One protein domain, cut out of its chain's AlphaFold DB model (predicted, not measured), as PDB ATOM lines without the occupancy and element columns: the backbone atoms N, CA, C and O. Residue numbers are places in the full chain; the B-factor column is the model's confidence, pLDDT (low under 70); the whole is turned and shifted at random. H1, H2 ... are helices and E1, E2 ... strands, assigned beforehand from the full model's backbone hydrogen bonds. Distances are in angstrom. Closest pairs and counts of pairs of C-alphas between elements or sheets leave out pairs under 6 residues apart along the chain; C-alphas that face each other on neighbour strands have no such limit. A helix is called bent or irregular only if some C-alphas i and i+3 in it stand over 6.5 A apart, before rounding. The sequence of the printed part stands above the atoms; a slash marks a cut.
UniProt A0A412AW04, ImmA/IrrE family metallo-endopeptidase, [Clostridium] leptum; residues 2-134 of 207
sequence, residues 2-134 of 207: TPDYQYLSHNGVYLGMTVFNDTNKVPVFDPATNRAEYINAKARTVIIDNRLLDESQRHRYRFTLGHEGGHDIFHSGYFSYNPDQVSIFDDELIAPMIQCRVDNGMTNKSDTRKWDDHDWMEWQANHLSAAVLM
ATOM      1  N   THR A   2     -42.011  34.248  42.195       92.25
ATOM      2  CA  THR A   2     -43.311  34.535  42.824       92.25
ATOM      3  C   THR A   2     -43.128  35.686  43.816       92.25
ATOM      4  O   THR A   2     -42.289  35.543  44.703       92.25
ATOM      5  N   PRO A   3     -43.844  36.818  43.685       94.62
ATOM      6  CA  PRO A   3     -43.775  37.882  44.680       94.62
ATOM      7  C   PRO A   3     -44.557  37.507  45.950       94.62
ATOM      8  O   PRO A   3     -45.651  36.951  45.859       94.62
ATOM      9  N   ASP A   4     -44.009  37.852  47.111       97.31
ATOM     10  CA  ASP A   4     -44.647  37.804  48.431       97.31
ATOM     11  C   ASP A   4     -44.331  39.094  49.212       97.31
ATOM     12  O   ASP A   4     -43.445  39.866  48.830       97.31
ATOM     13  N   TYR A   5     -45.068  39.356  50.289       97.44
ATOM     14  CA  TYR A   5     -45.030  40.624  51.014       97.44
ATOM     15  C   TYR A   5     -45.047  40.403  52.519       97.44
ATOM     16  O   TYR A   5     -45.987  39.833  53.068       97.44
ATOM     17  N   GLN A   6     -44.000  40.868  53.194       97.25
ATOM     18  CA  GLN A   6     -43.803  40.670  54.630       97.25
ATOM     19  C   GLN A   6     -43.153  41.908  55.242       97.25
ATOM     20  O   GLN A   6     -42.617  42.745  54.528       97.25
ATOM     21  N   TYR A   7     -43.145  42.044  56.566       96.88
ATOM     22  CA  TYR A   7     -42.227  42.992  57.205       96.88
ATOM     23  C   TYR A   7     -40.882  42.289  57.405       96.88
ATOM     24  O   TYR A   7     -40.775  41.373  58.215       96.88
ATOM     25  N   LEU A   8     -39.847  42.694  56.671       95.44
ATOM     26  CA  LEU A   8     -38.547  42.009  56.668       95.44
ATOM     27  C   LEU A   8     -37.683  42.375  57.881       95.44
ATOM     28  O   LEU A   8     -36.772  41.642  58.261       95.44
ATOM     29  N   SER A   9     -37.969  43.511  58.517       94.00
ATOM     30  CA  SER A   9     -37.403  43.874  59.813       94.00
ATOM     31  C   SER A   9     -38.306  44.839  60.583       94.00
ATOM     32  O   SER A   9     -39.208  45.473  60.023       94.00
ATOM     33  N   HIS A  10     -38.033  45.005  61.880       92.81
ATOM     34  CA  HIS A  10     -38.770  45.945  62.731       92.81
ATOM     35  C   HIS A  10     -38.541  47.420  62.340       92.81
ATOM     36  O   HIS A  10     -39.415  48.258  62.549       92.81
ATOM     37  N   ASN A  11     -37.381  47.744  61.758       91.06
ATOM     38  CA  ASN A  11     -36.949  49.109  61.429       91.06
ATOM     39  C   ASN A  11     -36.918  49.425  59.923       91.06
ATOM     40  O   ASN A  11     -36.566  50.542  59.560       91.06
ATOM     41  N   GLY A  12     -37.249  48.467  59.053       89.44
ATOM     42  CA  GLY A  12     -37.203  48.648  57.599       89.44
ATOM     43  C   GLY A  12     -35.795  48.673  56.993       89.44
ATOM     44  O   GLY A  12     -35.621  49.224  55.911       89.44
ATOM     45  N   VAL A  13     -34.783  48.109  57.668       90.75
ATOM     46  CA  VAL A  13     -33.410  48.013  57.130       90.75
ATOM     47  C   VAL A  13     -33.321  47.125  55.888       90.75
ATOM     48  O   VAL A  13     -32.459  47.370  55.049       90.75
ATOM     49  N   TYR A  14     -34.197  46.126  55.754       92.75
ATOM     50  CA  TYR A  14     -34.295  45.267  54.573       92.75
ATOM     51  C   TYR A  14     -35.511  45.670  53.748       92.75
ATOM     52  O   TYR A  14     -36.607  45.806  54.290       92.75
ATOM     53  N   LEU A  15     -35.308  45.876  52.449       94.50
ATOM     54  CA  LEU A  15     -36.372  46.275  51.522       94.50
ATOM     55  C   LEU A  15     -36.891  45.104  50.699       94.50
ATOM     56  O   LEU A  15     -38.069  45.075  50.343       94.50
ATOM     57  N   GLY A  16     -36.008  44.159  50.402       95.62
ATOM     58  CA  GLY A  16     -36.303  42.982  49.612       95.62
ATOM     59  C   GLY A  16     -35.474  41.791  50.069       95.62
ATOM     60  O   GLY A  16     -34.489  41.921  50.807       95.62
ATOM     61  N   MET A  17     -35.939  40.615  49.680       94.38
ATOM     62  CA  MET A  17     -35.257  39.355  49.894       94.38
ATOM     63  C   MET A  17     -35.589  38.396  48.760       94.38
ATOM     64  O   MET A  17     -36.754  38.233  48.394       94.38
ATOM     65  N   THR A  18     -34.582  37.683  48.273       95.06
ATOM     66  CA  THR A  18     -34.759  36.613  47.291       95.06
ATOM     67  C   THR A  18     -34.474  35.268  47.941       95.06
ATOM     68  O   THR A  18     -33.383  35.046  48.466       95.06
ATOM     69  N   VAL A  19     -35.453  34.363  47.910       93.25
ATOM     70  CA  VAL A  19     -35.363  32.992  48.430       93.25
ATOM     71  C   VAL A  19     -35.056  32.038  47.279       93.25
ATOM     72  O   VAL A  19     -35.859  31.901  46.357       93.25
ATOM     73  N   PHE A  20     -33.917  31.348  47.328       91.19
ATOM     74  CA  PHE A  20     -33.471  30.480  46.232       91.19
ATOM     75  C   PHE A  20     -33.933  29.030  46.371       91.19
ATOM     76  O   PHE A  20     -34.223  28.397  45.361       91.19
ATOM     77  N   ASN A  21     -34.064  28.523  47.600       88.94
ATOM     78  CA  ASN A  21     -34.512  27.156  47.883       88.94
ATOM     79  C   ASN A  21     -35.721  27.156  48.829       88.94
ATOM     80  O   ASN A  21     -35.890  28.082  49.622       88.94
ATOM     81  N   ASP A  22     -36.540  26.101  48.769       90.50
ATOM     82  CA  ASP A  22     -37.620  25.873  49.735       90.50
ATOM     83  C   ASP A  22     -37.063  25.930  51.167       90.50
ATOM     84  O   ASP A  22     -36.084  25.259  51.497       90.50
ATOM     85  N   THR A  23     -37.683  26.729  52.035       87.12
ATOM     86  CA  THR A  23     -37.226  26.908  53.418       87.12
ATOM     87  C   THR A  23     -38.389  27.236  54.348       87.12
ATOM     88  O   THR A  23     -39.388  27.826  53.942       87.12
ATOM     89  N   ASN A  24     -38.245  26.863  55.618       90.31
ATOM     90  CA  ASN A  24     -39.139  27.233  56.716       90.31
ATOM     91  C   ASN A  24     -38.512  28.247  57.683       90.31
ATOM     92  O   ASN A  24     -39.003  28.426  58.795       90.31
ATOM     93  N   LYS A  25     -37.386  28.855  57.290       89.25
ATOM     94  CA  LYS A  25     -36.565  29.725  58.141       89.25
ATOM     95  C   LYS A  25     -36.414  31.133  57.575       89.25
ATOM     96  O   LYS A  25     -35.384  31.759  57.801       89.25
ATOM     97  N   VAL A  26     -37.406  31.646  56.846       91.19
ATOM     98  CA  VAL A  26     -37.391  33.061  56.442       91.19
ATOM     99  C   VAL A  26     -37.722  33.922  57.661       91.19
ATOM    100  O   VAL A  26     -38.848  33.815  58.151       91.19
ATOM    101  N   PRO A  27     -36.792  34.749  58.178       92.19
ATOM    102  CA  PRO A  27     -37.077  35.624  59.301       92.19
ATOM    103  C   PRO A  27     -37.927  36.809  58.837       92.19
ATOM    104  O   PRO A  27     -37.568  37.513  57.891       92.19
ATOM    105  N   VAL A  28     -39.029  37.044  59.536       95.88
ATOM    106  CA  VAL A  28     -39.915  38.197  59.351       95.88
ATOM    107  C   VAL A  28     -40.207  38.841  60.699       95.88
ATOM    108  O   VAL A  28     -39.990  38.251  61.757       95.88
ATOM    109  N   PHE A  29     -40.687  40.073  60.674       97.25
ATOM    110  CA  PHE A  29     -41.151  40.792  61.847       97.25
ATOM    111  C   PHE A  29     -42.680  40.773  61.894       97.25
ATOM    112  O   PHE A  29     -43.330  41.225  60.956       97.25
ATOM    113  N   ASP A  30     -43.257  40.304  62.995       96.69
ATOM    114  CA  ASP A  30     -44.689  40.440  63.243       96.69
ATOM    115  C   ASP A  30     -44.963  41.729  64.045       96.69
ATOM    116  O   ASP A  30     -44.596  41.816  65.225       96.69
ATOM    117  N   PRO A  31     -45.622  42.744  63.450       94.56
ATOM    118  CA  PRO A  31     -45.966  43.974  64.154       94.56
ATOM    119  C   PRO A  31     -47.048  43.781  65.225       94.56
ATOM    120  O   PRO A  31     -47.134  44.614  66.127       94.56
ATOM    121  N   ALA A  32     -47.868  42.725  65.159       95.38
ATOM    122  CA  ALA A  32     -48.928  42.484  66.137       95.38
ATOM    123  C   ALA A  32     -48.356  42.026  67.485       95.38
ATOM    124  O   ALA A  32     -48.798  42.486  68.540       95.38
ATOM    125  N   THR A  33     -47.347  41.154  67.459       95.94
ATOM    126  CA  THR A  33     -46.662  40.663  68.666       95.94
ATOM    127  C   THR A  33     -45.356  41.397  68.977       95.94
ATOM    128  O   THR A  33     -44.810  41.225  70.071       95.94
ATOM    129  N   ASN A  34     -44.874  42.238  68.055       95.25
ATOM    130  CA  ASN A  34     -43.598  42.954  68.122       95.25
ATOM    131  C   ASN A  34     -42.399  42.004  68.297       95.25
ATOM    132  O   ASN A  34     -41.530  42.214  69.150       95.25
ATOM    133  N   ARG A  35     -42.373  40.915  67.520       95.44
ATOM    134  CA  ARG A  35     -41.352  39.857  67.595       95.44
ATOM    135  C   ARG A  35     -40.894  39.416  66.212       95.44
ATOM    136  O   ARG A  35     -41.548  39.677  65.209       95.44
ATOM    137  N   ALA A  36     -39.736  38.760  66.174       94.12
ATOM    138  CA  ALA A  36     -39.283  38.053  64.986       94.12
ATOM    139  C   ALA A  36     -39.926  36.660  64.936       94.12
ATOM    140  O   ALA A  36     -39.940  35.951  65.945       94.12
ATOM    141  N   GLU A  37     -40.408  36.272  63.762       95.06
ATOM    142  CA  GLU A  37     -40.987  34.962  63.475       95.06
ATOM    143  C   GLU A  37     -40.334  34.343  62.236       95.06
ATOM    144  O   GLU A  37     -39.654  35.026  61.470       95.06
ATOM    145  N   TYR A  38     -40.539  33.039  62.043       94.75
ATOM    146  CA  TYR A  38     -40.112  32.332  60.839       94.75
ATOM    147  C   TYR A  38     -41.318  31.904  60.010       94.75
ATOM    148  O   TYR A  38     -42.258  31.316  60.546       94.75
ATOM    149  N   ILE A  39     -41.256  32.145  58.701       94.56
ATOM    150  CA  ILE A  39     -42.271  31.689  57.746       94.56
ATOM    151  C   ILE A  39     -41.700  30.684  56.745       94.56
ATOM    152  O   ILE A  39     -40.488  30.580  56.532       94.56
ATOM    153  N   ASN A  40     -42.616  29.958  56.105       94.75
ATOM    154  CA  ASN A  40     -42.306  29.104  54.969       94.75
ATOM    155  C   ASN A  40     -42.287  29.923  53.679       94.75
ATOM    156  O   ASN A  40     -43.228  30.666  53.411       94.75
ATOM    157  N   ALA A  41     -41.275  29.705  52.846       93.81
ATOM    158  CA  ALA A  41     -41.211  30.238  51.494       93.81
ATOM    159  C   ALA A  41     -40.767  29.145  50.519       93.81
ATOM    160  O   ALA A  41     -39.943  28.285  50.841       93.81
ATOM    161  N   LYS A  42     -41.344  29.178  49.319       93.81
ATOM    162  CA  LYS A  42     -40.926  28.319  48.215       93.81
ATOM    163  C   LYS A  42     -39.690  28.892  47.528       93.81
ATOM    164  O   LYS A  42     -39.432  30.092  47.586       93.81
ATOM    165  N   ALA A  43     -38.933  28.019  46.875       91.50
ATOM    166  CA  ALA A  43     -37.844  28.408  45.998       91.50
ATOM    167  C   ALA A  43     -38.335  29.435  44.970       91.50
ATOM    168  O   ALA A  43     -39.438  29.318  44.427       91.50
ATOM    169  N   ARG A  44     -37.478  30.411  44.661       92.56
ATOM    170  CA  ARG A  44     -37.743  31.503  43.713       92.56
ATOM    171  C   ARG A  44     -38.859  32.455  44.157       92.56
ATOM    172  O   ARG A  44     -39.533  33.058  43.308       92.56
ATOM    173  N   THR A  45     -39.065  32.587  45.465       95.75
ATOM    174  CA  THR A  45     -39.919  33.629  46.041       95.75
ATOM    175  C   THR A  45     -39.111  34.909  46.238       95.75
ATOM    176  O   THR A  45     -38.029  34.890  46.821       95.75
ATOM    177  N   VAL A  46     -39.657  36.026  45.766       96.44
ATOM    178  CA  VAL A  46     -39.153  37.378  46.022       96.44
ATOM    179  C   VAL A  46     -40.066  38.021  47.052       96.44
ATOM    180  O   VAL A  46     -41.250  38.204  46.786       96.44
ATOM    181  N   ILE A  47     -39.530  38.351  48.219       97.44
ATOM    182  CA  ILE A  47     -40.278  38.939  49.328       97.44
ATOM    183  C   ILE A  47     -39.946  40.424  49.404       97.44
ATOM    184  O   ILE A  47     -38.777  40.792  49.498       97.44
ATOM    185  N   ILE A  48     -40.965  41.276  49.376       97.75
ATOM    186  CA  ILE A  48     -40.820  42.733  49.443       97.75
ATOM    187  C   ILE A  48     -41.339  43.249  50.786       97.75
ATOM    188  O   ILE A  48     -42.358  42.766  51.285       97.75
ATOM    189  N   ASP A  49     -40.655  44.239  51.369       97.38
ATOM    190  CA  ASP A  49     -41.093  44.834  52.632       97.38
ATOM    191  C   ASP A  49     -42.446  45.547  52.472       97.38
ATOM    192  O   ASP A  49     -42.611  46.416  51.613       97.38
ATOM    193  N   ASN A  50     -43.404  45.222  53.344       96.94
ATOM    194  CA  ASN A  50     -44.762  45.777  53.337       96.94
ATOM    195  C   ASN A  50     -44.797  47.311  53.371       96.94
ATOM    196  O   ASN A  50     -45.746  47.914  52.871       96.94
ATOM    197  N   ARG A  51     -43.777  47.978  53.928       94.56
ATOM    198  CA  ARG A  51     -43.718  49.450  53.968       94.56
ATOM    199  C   ARG A  51     -43.571  50.076  52.583       94.56
ATOM    200  O   ARG A  51     -43.834  51.264  52.438       94.56
ATOM    201  N   LEU A  52     -43.165  49.304  51.576       95.75
ATOM    202  CA  LEU A  52     -43.060  49.770  50.195       95.75
ATOM    203  C   LEU A  52     -44.398  49.747  49.442       95.75
ATOM    204  O   LEU A  52     -44.454  50.245  48.324       95.75
ATOM    205  N   LEU A  53     -45.465  49.197  50.033       95.25
ATOM    206  CA  LEU A  53     -46.785  49.117  49.396       95.25
ATOM    207  C   LEU A  53     -47.564  50.437  49.406       95.25
ATOM    208  O   LEU A  53     -48.578  50.549  48.722       95.25
ATOM    209  N   ASP A  54     -47.113  51.429  50.172       94.00
ATOM    210  CA  ASP A  54     -47.688  52.770  50.129       94.00
ATOM    211  C   ASP A  54     -47.409  53.436  48.768       94.00
ATOM    212  O   ASP A  54     -46.297  53.348  48.242       94.00
ATOM    213  N   GLU A  55     -48.393  54.140  48.200       91.12
ATOM    214  CA  GLU A  55     -48.258  54.806  46.891       91.12
ATOM    215  C   GLU A  55     -47.095  55.811  46.853       91.12
ATOM    216  O   GLU A  55     -46.425  55.944  45.829       91.12
ATOM    217  N   SER A  56     -46.773  56.463  47.977       92.31
ATOM    218  CA  SER A  56     -45.603  57.350  48.069       92.31
ATOM    219  C   SER A  56     -44.271  56.614  47.895       92.31
ATOM    220  O   SER A  56     -43.255  57.236  47.592       92.31
ATOM    221  N   GLN A  57     -44.256  55.292  48.081       93.44
ATOM    222  CA  GLN A  57     -43.084  54.428  47.940       93.44
ATOM    223  C   GLN A  57     -43.059  53.681  46.604       93.44
ATOM    224  O   GLN A  57     -42.131  52.904  46.367       93.44
ATOM    225  N   ARG A  58     -44.009  53.932  45.695       95.06
ATOM    226  CA  ARG A  58     -44.170  53.195  44.432       95.06
ATOM    227  C   ARG A  58     -42.877  53.065  43.621       95.06
ATOM    228  O   ARG A  58     -42.531  51.969  43.181       95.06
ATOM    229  N   HIS A  59     -42.131  54.152  43.454       94.38
ATOM    230  CA  HIS A  59     -40.845  54.136  42.754       94.38
ATOM    231  C   HIS A  59     -39.796  53.220  43.420       94.38
ATOM    232  O   HIS A  59     -39.050  52.523  42.727       94.38
ATOM    233  N   ARG A  60     -39.763  53.163  44.760       94.88
ATOM    234  CA  ARG A  60     -38.885  52.263  45.524       94.88
ATOM    235  C   ARG A  60     -39.357  50.823  45.416       94.88
ATOM    236  O   ARG A  60     -38.536  49.969  45.114       94.88
ATOM    237  N   TYR A  61     -40.657  50.570  45.564       96.50
ATOM    238  CA  TYR A  61     -41.257  49.251  45.352       96.50
ATOM    239  C   TYR A  61     -40.864  48.660  43.996       96.50
ATOM    240  O   TYR A  61     -40.326  47.557  43.927       96.50
ATOM    241  N   ARG A  62     -41.073  49.421  42.916       97.19
ATOM    242  CA  ARG A  62     -40.763  48.984  41.548       97.19
ATOM    243  C   ARG A  62     -39.280  48.663  41.379       97.19
ATOM    244  O   ARG A  62     -38.945  47.667  40.739       97.19
ATOM    245  N   PHE A  63     -38.406  49.486  41.957       97.06
ATOM    246  CA  PHE A  63     -36.964  49.268  41.892       97.06
ATOM    247  C   PHE A  63     -36.527  48.047  42.704       97.06
ATOM    248  O   PHE A  63     -35.777  47.221  42.186       97.06
ATOM    249  N   THR A  64     -37.018  47.891  43.933       96.25
ATOM    250  CA  THR A  64     -36.723  46.735  44.788       96.25
ATOM    251  C   THR A  64     -37.228  45.444  44.154       96.25
ATOM    252  O   THR A  64     -36.477  44.482  44.066       96.25
ATOM    253  N   LEU A  65     -38.445  45.425  43.605       96.81
ATOM    254  CA  LEU A  65     -38.969  44.248  42.911       96.81
ATOM    255  C   LEU A  65     -38.101  43.853  41.707       96.81
ATOM    256  O   LEU A  65     -37.806  42.675  41.519       96.81
ATOM    257  N   GLY A  66     -37.670  44.828  40.901       96.75
ATOM    258  CA  GLY A  66     -36.749  44.577  39.791       96.75
ATOM    259  C   GLY A  66     -35.369  44.097  40.251       96.75
ATOM    260  O   GLY A  66     -34.754  43.277  39.575       96.75
ATOM    261  N   HIS A  67     -34.899  44.587  41.399       96.50
ATOM    262  CA  HIS A  67     -33.614  44.228  41.997       96.50
ATOM    263  C   HIS A  67     -33.625  42.773  42.487       96.50
ATOM    264  O   HIS A  67     -32.827  41.963  42.020       96.50
ATOM    265  N   GLU A  68     -34.598  42.401  43.319       96.88
ATOM    266  CA  GLU A  68     -34.771  41.017  43.780       96.88
ATOM    267  C   GLU A  68     -35.057  40.057  42.615       96.88
ATOM    268  O   GLU A  68     -34.520  38.953  42.537       96.88
ATOM    269  N   GLY A  69     -35.837  40.499  41.623       95.94
ATOM    270  CA  GLY A  69     -36.017  39.741  40.387       95.94
ATOM    271  C   GLY A  69     -34.703  39.507  39.636       95.94
ATOM    272  O   GLY A  69     -34.507  38.440  39.059       95.94
ATOM    273  N   GLY A  70     -33.768  40.459  39.680       95.81
ATOM    274  CA  GLY A  70     -32.418  40.290  39.150       95.81
ATOM    275  C   GLY A  70     -31.611  39.236  39.891       95.81
ATOM    276  O   GLY A  70     -30.953  38.422  39.241       95.81
ATOM    277  N   HIS A  71     -31.723  39.179  41.218       95.00
ATOM    278  CA  HIS A  71     -31.149  38.082  41.991       95.00
ATOM    279  C   HIS A  71     -31.735  36.725  41.583       95.00
ATOM    280  O   HIS A  71     -30.972  35.793  41.320       95.00
ATOM    281  N   ASP A  72     -33.060  36.608  41.437       94.44
ATOM    282  CA  ASP A  72     -33.710  35.365  40.986       94.44
ATOM    283  C   ASP A  72     -33.261  34.958  39.569       94.44
ATOM    284  O   ASP A  72     -33.034  33.774  39.302       94.44
ATOM    285  N   ILE A  73     -33.113  35.916  38.652       94.69
ATOM    286  CA  ILE A  73     -32.727  35.658  37.257       94.69
ATOM    287  C   ILE A  73     -31.260  35.237  37.147       94.69
ATOM    288  O   ILE A  73     -30.968  34.250  36.471       94.69
ATOM    289  N   PHE A  74     -30.338  35.963  37.781       93.62
ATOM    290  CA  PHE A  74     -28.903  35.754  37.569       93.62
ATOM    291  C   PHE A  74     -28.266  34.787  38.561       93.62
ATOM    292  O   PHE A  74     -27.359  34.049  38.182       93.62
ATOM    293  N   HIS A  75     -28.719  34.759  39.817       91.12
ATOM    294  CA  HIS A  75     -27.980  34.085  40.894       91.12
ATOM    295  C   HIS A  75     -28.629  32.784  41.356       91.12
ATOM    296  O   HIS A  75     -28.010  32.025  42.098       91.12
ATOM    297  N   SER A  76     -29.831  32.456  40.869       88.31
ATOM    298  CA  SER A  76     -30.488  31.189  41.215       88.31
ATOM    299  C   SER A  76     -29.602  29.971  40.964       88.31
ATOM    300  O   SER A  76     -29.556  29.085  41.805       88.31
ATOM    301  N   GLY A  77     -28.880  29.921  39.839       84.38
ATOM    302  CA  GLY A  77     -27.995  28.793  39.525       84.38
ATOM    303  C   GLY A  77     -26.822  28.640  40.498       84.38
ATOM    304  O   GLY A  77     -26.367  27.525  40.715       84.38
ATOM    305  N   TYR A  78     -26.370  29.740  41.107       83.31
ATOM    306  CA  TYR A  78     -25.289  29.742  42.093       83.31
ATOM    307  C   TYR A  78     -25.760  29.236  43.463       83.31
ATOM    308  O   TYR A  78     -25.055  28.473  44.114       83.31
ATOM    309  N   PHE A  79     -26.972  29.618  43.882       82.06
ATOM    310  CA  PHE A  79     -27.541  29.236  45.181       82.06
ATOM    311  C   PHE A  79     -28.421  27.980  45.143       82.06
ATOM    312  O   PHE A  79     -28.939  27.566  46.181       82.06
ATOM    313  N   SER A  80     -28.633  27.376  43.971       71.81
ATOM    314  CA  SER A  80     -29.430  26.152  43.852       71.81
ATOM    315  C   SER A  80     -28.751  25.013  44.606       71.81
ATOM    316  O   SER A  80     -27.603  24.671  44.333       71.81
ATOM    317  N   TYR A  81     -29.476  24.409  45.544       68.19
ATOM    318  CA  TYR A  81     -29.005  23.221  46.243       68.19
ATOM    319  C   TYR A  81     -29.070  22.002  45.313       68.19
ATOM    320  O   TYR A  81     -30.128  21.705  44.754       68.19
ATOM    321  N   ASN A  82     -27.954  21.279  45.166       57.78
ATOM    322  CA  ASN A  82     -27.954  19.952  44.559       57.78
ATOM    323  C   ASN A  82     -28.051  18.887  45.673       57.78
ATOM    324  O   ASN A  82     -27.069  18.692  46.389       57.78
ATOM    325  N   PRO A  83     -29.189  18.180  45.818       53.50
ATOM    326  CA  PRO A  83     -29.373  17.159  46.853       53.50
ATOM    327  C   PRO A  83     -28.406  15.975  46.757       53.50
ATOM    328  O   PRO A  83     -28.190  15.293  47.757       53.50
ATOM    329  N   ASP A  84     -27.782  15.758  45.598       51.97
ATOM    330  CA  ASP A  84     -26.805  14.685  45.388       51.97
ATOM    331  C   ASP A  84     -25.359  15.121  45.697       51.97
ATOM    332  O   ASP A  84     -24.423  14.322  45.615       51.97
ATOM    333  N   GLN A  85     -25.147  16.392  46.048       48.53
ATOM    334  CA  GLN A  85     -23.829  16.957  46.312       48.53
ATOM    335  C   GLN A  85     -23.596  17.049  47.827       48.53
ATOM    336  O   GLN A  85     -23.959  18.023  48.480       48.53
ATOM    337  N   VAL A  86     -22.982  16.011  48.400       39.91
ATOM    338  CA  VAL A  86     -22.524  16.017  49.798       39.91
ATOM    339  C   VAL A  86     -21.325  16.956  49.958       39.91
ATOM    340  O   VAL A  86     -20.217  16.661  49.512       39.91
ATOM    341  N   SER A  87     -21.550  18.100  50.599       48.12
ATOM    342  CA  SER A  87     -20.497  18.993  51.079       48.12
ATOM    343  C   SER A  87     -19.862  18.392  52.339       48.12
ATOM    344  O   SER A  87     -20.531  18.131  53.334       48.12
ATOM    345  N   ILE A  88     -18.553  18.127  52.291       47.81
ATOM    346  CA  ILE A  88     -17.771  17.542  53.399       47.81
ATOM    347  C   ILE A  88     -17.525  18.564  54.535       47.81
ATOM    348  O   ILE A  88     -17.087  18.181  55.617       47.81
ATOM    349  N   PHE A  89     -17.835  19.850  54.322       45.12
ATOM    350  CA  PHE A  89     -17.514  20.956  55.235       45.12
ATOM    351  C   PHE A  89     -18.722  21.870  55.536       45.12
ATOM    352  O   PHE A  89     -18.571  23.084  55.631       45.12
ATOM    353  N   ASP A  90     -19.922  21.304  55.693       45.00
ATOM    354  CA  ASP A  90     -21.176  22.043  55.947       45.00
ATOM    355  C   ASP A  90     -21.346  22.547  57.403       45.00
ATOM    356  O   ASP A  90     -22.422  22.445  57.989       45.00
ATOM    357  N   ASP A  91     -20.301  23.129  58.000       40.88
ATOM    358  CA  ASP A  91     -20.394  23.743  59.341       40.88
ATOM    359  C   ASP A  91     -20.893  25.204  59.333       40.88
ATOM    360  O   ASP A  91     -21.030  25.824  60.384       40.88
ATOM    361  N   GLU A  92     -21.276  25.751  58.177       43.38
ATOM    362  CA  GLU A  92     -22.068  26.983  58.097       43.38
ATOM    363  C   GLU A  92     -22.966  26.918  56.854       43.38
ATOM    364  O   GLU A  92     -22.553  27.231  55.740       43.38
ATOM    365  N   LEU A  93     -24.208  26.456  57.037       49.69
ATOM    366  CA  LEU A  93     -25.261  26.525  56.022       49.69
ATOM    367  C   LEU A  93     -25.390  27.983  55.554       49.69
ATOM    368  O   LEU A  93     -26.050  28.783  56.221       49.69
ATOM    369  N   ILE A  94     -24.774  28.332  54.420       53.38
ATOM    370  CA  ILE A  94     -25.051  29.589  53.725       53.38
ATOM    371  C   ILE A  94     -26.565  29.619  53.541       53.38
ATOM    372  O   ILE A  94     -27.132  28.761  52.860       53.38
ATOM    373  N   ALA A  95     -27.232  30.557  54.218       60.66
ATOM    374  CA  ALA A  95     -28.673  30.683  54.109       60.66
ATOM    375  C   ALA A  95     -28.999  30.832  52.611       60.66
ATOM    376  O   ALA A  95     -28.401  31.689  51.959       60.66
ATOM    377  N   PRO A  96     -29.887  30.001  52.032       68.75
ATOM    378  CA  PRO A  96     -30.143  29.962  50.591       68.75
ATOM    379  C   PRO A  96     -31.022  31.141  50.148       68.75
ATOM    380  O   PRO A  96     -32.038  30.979  49.470       68.75
ATOM    381  N   MET A  97     -30.681  32.333  50.616       76.06
ATOM    382  CA  MET A  97     -31.448  33.554  50.504       76.06
ATOM    383  C   MET A  97     -30.511  34.756  50.572       76.06
ATOM    384  O   MET A  97     -29.538  34.756  51.323       76.06
ATOM    385  N   ILE A  98     -30.843  35.795  49.817       79.94
ATOM    386  CA  ILE A  98     -30.185  37.103  49.887       79.94
ATOM    387  C   ILE A  98     -31.154  38.091  50.538       79.94
ATOM    388  O   ILE A  98     -32.332  38.114  50.190       79.94
ATOM    389  N   GLN A  99     -30.661  38.884  51.496       78.62
ATOM    390  CA  GLN A  99     -31.398  39.969  52.153       78.62
ATOM    391  C   GLN A  99     -30.800  41.323  51.763       78.62
ATOM    392  O   GLN A  99     -29.700  41.662  52.209       78.62
ATOM    393  N   CYS A 100     -31.544  42.128  51.009       80.50
ATOM    394  CA  CYS A 100     -31.036  43.389  50.478       80.50
ATOM    395  C   CYS A 100     -31.400  44.566  51.380       80.50
ATOM    396  O   CYS A 100     -32.571  44.842  51.682       80.50
ATOM    397  N   ARG A 101     -30.362  45.266  51.844       81.12
ATOM    398  CA  ARG A 101     -30.485  46.413  52.750       81.12
ATOM    399  C   ARG A 101     -30.795  47.703  52.005       81.12
ATOM    400  O   ARG A 101     -30.400  47.875  50.857       81.12
ATOM    401  N   VAL A 102     -31.393  48.663  52.711       72.44
ATOM    402  CA  VAL A 102     -31.588  50.046  52.229       72.44
ATOM    403  C   VAL A 102     -30.276  50.660  51.719       72.44
ATOM    404  O   VAL A 102     -30.271  51.310  50.676       72.44
ATOM    405  N   ASP A 103     -29.166  50.416  52.422       60.12
ATOM    406  CA  ASP A 103     -27.875  51.066  52.158       60.12
ATOM    407  C   ASP A 103     -27.010  50.340  51.109       60.12
ATOM    408  O   ASP A 103     -26.004  50.890  50.659       60.12
ATOM    409  N   ASN A 104     -27.401  49.139  50.660       56.84
ATOM    410  CA  ASN A 104     -26.665  48.387  49.628       56.84
ATOM    411  C   ASN A 104     -26.871  48.951  48.209       56.84
ATOM    412  O   ASN A 104     -26.234  48.498  47.261       56.84
ATOM    413  N   GLY A 105     -27.708  49.985  48.047       49.97
ATOM    414  CA  GLY A 105     -28.023  50.591  46.749       49.97
ATOM    415  C   GLY A 105     -26.830  51.178  45.985       49.97
ATOM    416  O   GLY A 105     -26.981  51.520  44.812       49.97
ATOM    417  N   MET A 106     -25.651  51.302  46.604       51.47
ATOM    418  CA  MET A 106     -24.408  51.672  45.930       51.47
ATOM    419  C   MET A 106     -23.194  51.132  46.678       51.47
ATOM    420  O   MET A 106     -22.811  51.651  47.727       51.47
ATOM    421  N   THR A 107     -22.482  50.182  46.081       49.38
ATOM    422  CA  THR A 107     -21.071  49.980  46.403       49.38
ATOM    423  C   THR A 107     -20.330  51.287  46.089       49.38
ATOM    424  O   THR A 107     -19.941  51.544  44.952       49.38
ATOM    425  N   ASN A 108     -20.089  52.130  47.096       48.56
ATOM    426  CA  ASN A 108     -19.225  53.321  46.988       48.56
ATOM    427  C   ASN A 108     -17.758  52.968  46.654       48.56
ATOM    428  O   ASN A 108     -16.890  53.839  46.577       48.56
ATOM    429  N   LYS A 109     -17.458  51.683  46.441       56.53
ATOM    430  CA  LYS A 109     -16.199  51.194  45.897       56.53
ATOM    431  C   LYS A 109     -16.171  51.477  44.393       56.53
ATOM    432  O   LYS A 109     -16.545  50.633  43.587       56.53
ATOM    433  N   SER A 110     -15.677  52.653  44.013       63.34
ATOM    434  CA  SER A 110     -15.400  52.985  42.606       63.34
ATOM    435  C   SER A 110     -14.366  52.054  41.955       63.34
ATOM    436  O   SER A 110     -14.293  51.976  40.730       63.34
ATOM    437  N   ASP A 111     -13.569  51.346  42.764       76.31
ATOM    438  CA  ASP A 111     -12.586  50.372  42.309       76.31
ATOM    439  C   ASP A 111     -13.169  48.951  42.297       76.31
ATOM    440  O   ASP A 111     -13.122  48.236  43.301       76.31
ATOM    441  N   THR A 112     -13.680  48.538  41.136       81.12
ATOM    442  CA  THR A 112     -14.252  47.201  40.904       81.12
ATOM    443  C   THR A 112     -13.251  46.064  41.113       81.12
ATOM    444  O   THR A 112     -13.650  44.923  41.311       81.12
ATOM    445  N   ARG A 113     -11.940  46.345  41.147       82.69
ATOM    446  CA  ARG A 113     -10.907  45.337  41.464       82.69
ATOM    447  C   ARG A 113     -10.954  44.872  42.921       82.69
ATOM    448  O   ARG A 113     -10.288  43.901  43.260       82.69
ATOM    449  N   LYS A 114     -11.680  45.586  43.785       86.50
ATOM    450  CA  LYS A 114     -11.880  45.252  45.204       86.50
ATOM    451  C   LYS A 114     -13.260  44.658  45.486       86.50
ATOM    452  O   LYS A 114     -13.628  44.553  46.656       86.50
ATOM    453  N   TRP A 115     -14.039  44.390  44.443       87.94
ATOM    454  CA  TRP A 115     -15.366  43.814  44.583       87.94
ATOM    455  C   TRP A 115     -15.255  42.317  44.822       87.94
ATOM    456  O   TRP A 115     -14.504  41.630  44.128       87.94
ATOM    457  N   ASP A 116     -15.991  41.846  45.817       87.25
ATOM    458  CA  ASP A 116     -16.247  40.426  46.018       87.25
ATOM    459  C   ASP A 116     -17.482  39.982  45.213       87.25
ATOM    460  O   ASP A 116     -18.109  40.773  44.500       87.25
ATOM    461  N   ASP A 117     -17.823  38.696  45.294       86.69
ATOM    462  CA  ASP A 117     -18.972  38.140  44.573       86.69
ATOM    463  C   ASP A 117     -20.285  38.823  44.983       86.69
ATOM    464  O   ASP A 117     -21.160  39.035  44.145       86.69
ATOM    465  N   HIS A 118     -20.411  39.232  46.250       85.12
ATOM    466  CA  HIS A 118     -21.588  39.938  46.748       85.12
ATOM    467  C   HIS A 118     -21.727  41.324  46.106       85.12
ATOM    468  O   HIS A 118     -22.800  41.659  45.605       85.12
ATOM    469  N   ASP A 119     -20.649  42.108  46.056       87.62
ATOM    470  CA  ASP A 119     -20.616  43.408  45.375       87.62
ATOM    471  C   ASP A 119     -21.034  43.273  43.893       87.62
ATOM    472  O   ASP A 119     -21.823  44.075  43.382       87.62
ATOM    473  N   TRP A 120     -20.558  42.231  43.199       90.25
ATOM    474  CA  TRP A 120     -20.948  41.956  41.811       90.25
ATOM    475  C   TRP A 120     -22.420  41.579  41.668       90.25
ATOM    476  O   TRP A 120     -23.086  42.094  40.768       90.25
ATOM    477  N   MET A 121     -22.939  40.712  42.538       91.31
ATOM    478  CA  MET A 121     -24.345  40.302  42.526       91.31
ATOM    479  C   MET A 121     -25.282  41.495  42.754       91.31
ATOM    480  O   MET A 121     -26.245  41.687  42.007       91.31
ATOM    481  N   GLU A 122     -24.986  42.334  43.744       90.56
ATOM    482  CA  GLU A 122     -25.731  43.565  44.033       90.56
ATOM    483  C   GLU A 122     -25.709  44.527  42.838       90.56
ATOM    484  O   GLU A 122     -26.737  45.086  42.440       90.56
ATOM    485  N   TRP A 123     -24.548  44.700  42.197       91.69
ATOM    486  CA  TRP A 123     -24.444  45.529  40.998       91.69
ATOM    487  C   TRP A 123     -25.263  44.973  39.827       91.69
ATOM    488  O   TRP A 123     -25.970  45.739  39.170       91.69
ATOM    489  N   GLN A 124     -25.221  43.662  39.577       94.31
ATOM    490  CA  GLN A 124     -25.987  43.016  38.502       94.31
ATOM    491  C   GLN A 124     -27.500  43.187  38.703       94.31
ATOM    492  O   GLN A 124     -28.212  43.551  37.761       94.31
ATOM    493  N   ALA A 125     -27.984  42.995  39.933       94.94
ATOM    494  CA  ALA A 125     -29.383  43.201  40.303       94.94
ATOM    495  C   ALA A 125     -29.823  44.664  40.127       94.94
ATOM    496  O   ALA A 125     -30.835  44.946  39.477       94.94
ATOM    497  N   ASN A 126     -29.020  45.612  40.618       93.94
ATOM    498  CA  ASN A 126     -29.261  47.044  40.439       93.94
ATOM    499  C   ASN A 126     -29.284  47.450  38.958       93.94
ATOM    500  O   ASN A 126     -30.175  48.191  38.528       93.94
ATOM    501  N   HIS A 127     -28.331  46.952  38.168       94.56
ATOM    502  CA  HIS A 127     -28.231  47.267  36.746       94.56
ATOM    503  C   HIS A 127     -29.437  46.739  35.963       94.56
ATOM    504  O   HIS A 127     -29.995  47.466  35.133       94.56
ATOM    505  N   LEU A 128     -29.893  45.513  36.249       96.38
ATOM    506  CA  LEU A 128     -31.100  44.967  35.628       96.38
ATOM    507  C   LEU A 128     -32.341  45.767  36.014       96.38
ATOM    508  O   LEU A 128     -33.096  46.150  35.121       96.38
ATOM    509  N   SER A 129     -32.536  46.058  37.302       97.25
ATOM    510  CA  SER A 129     -33.690  46.834  37.767       97.25
ATOM    511  C   SER A 129     -33.778  48.187  37.055       97.25
ATOM    512  O   SER A 129     -34.800  48.532  36.454       97.25
ATOM    513  N   ALA A 130     -32.656  48.912  36.992       96.94
ATOM    514  CA  ALA A 130     -32.568  50.169  36.260       96.94
ATOM    515  C   ALA A 130     -32.842  49.992  34.757       96.94
ATOM    516  O   ALA A 130     -33.492  50.840  34.147       96.94
ATOM    517  N   ALA A 131     -32.370  48.907  34.139       97.50
ATOM    518  CA  ALA A 131     -32.581  48.649  32.718       97.50
ATOM    519  C   ALA A 131     -34.026  48.288  32.360       97.50
ATOM    520  O   ALA A 131     -34.494  48.695  31.294       97.50
ATOM    521  N   VAL A 132     -34.719  47.566  33.241       97.56
ATOM    522  CA  VAL A 132     -36.138  47.221  33.099       97.56
ATOM    523  C   VAL A 132     -37.008  48.464  33.276       97.56
ATOM    524  O   VAL A 132     -37.895  48.708  32.460       97.56
ATOM    525  N   LEU A 133     -36.739  49.279  34.301       98.06
ATOM    526  CA  LEU A 133     -37.524  50.488  34.586       98.06
ATOM    527  C   LEU A 133     -37.243  51.635  33.615       98.06
ATOM    528  O   LEU A 133     -38.138  52.420  33.316       98.06
ATOM    529  N   MET A 134     -36.018  51.716  33.095       98.25
ATOM    530  CA  MET A 134     -35.591  52.720  32.122       98.25
ATOM    531  C   MET A 134     -34.968  52.040  30.888       98.25
ATOM    532  O   MET A 134     -33.729  51.999  30.736       98.25
TER     533      MET A 134
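What this domain is: This is residues 2 to 134 of the 207 residues of the protein "ImmA/IrrE family metallo-endopeptidase" of [Clostridium] leptum (UniProt A0A412AW04). A strongly twisted sheet of four strands, E1, E5, E2 and E6, is covered on one face by the long helix H2, and H4 crosses H2 on the side away from the sheet. The hairpin of E3 and E4 lies beyond the sheet's other face, and residues 82 to 93 stick out as a loop. The printed part has 133 residues, with four named helices and six named strands in the order E1 E2 E3 E4 E5 H1 H2 E6 H3 H4, a mixed class. The four-stranded sheet is mixed, the pair E3 and E4 antiparallel. The whole is compact, with a radius of gyration of the C-alphas of 15.4 A, and only just flat, spanning 48 by 43 by 23 A.

Where its parts are: E1, residues 2 to 6, begins at C-alpha 2 (-43.311, 34.535, 42.824). E2 is residues 14 to 19, E3 residues 23 to 30, 18.3 A long with a bend of 54 degrees at residue 27, E4 residues 35 to 41, 18.8 A, and E5 residues 45 to 49. H1 is residues 50 to 53. H2, residues 55 to 79, is 33.0 A long, with a kink of 40 degrees near residue 73; it is irregular, C-alphas 56 and 59 being 7.8 A apart. E6 is residues 97 to 101. H3, residues 102 to 105, is only just irregular, with C-alphas 102 and 105 6.6 A apart. H4, residues 117 to 133, is 24.4 A long and ends at C-alpha 133 (-37.524, 50.488, 34.586).

How they stand to each other: E1 and E5 are parallel, with N 4 and O 46 2.8 A apart, within hydrogen-bond range. E5 and E2 are antiparallel, with N 17 and O 47 at 2.8 A, and so are E2 and E6, with N 18 and O 98 at 3.0 A. H2 is on this sheet at a height of 7.3 A, over E5 and E2; the C-alphas of Thr 18 and Glu 68, the closest of E2 and H2, are 5.6 A apart. E5, H1 H2 and E6 form a split strand-helix-strand unit, two strands running the same way with E2 between them, and its crossover is left-handed. H2 and H4 touch, closest at the C-alphas of Gly 66 and Ser 129, 4.3 A, at a steep tilt of 50 degrees, opposite ways. H1 and H3 only graze the sheet. In the hairpin of E3 and E4, N 28 and O 37 are 2.9 A apart; E3 and H2 are apart. Every O i to N i+4 pair is within hydrogen-bond range in H4, 16 of 21 in H2; H1 and H3 are too short for such a pair.

The domain as a whole: The C-alphas farthest apart, those of Ser 56 and Ile 88, are 48.9 A apart. The printed part has no cut. The links H2 to E6 and H3 to H4 are long. Residues 81 to 96 and 103 to 110 have a pLDDT under 70; the mean of the printed part is 85.0.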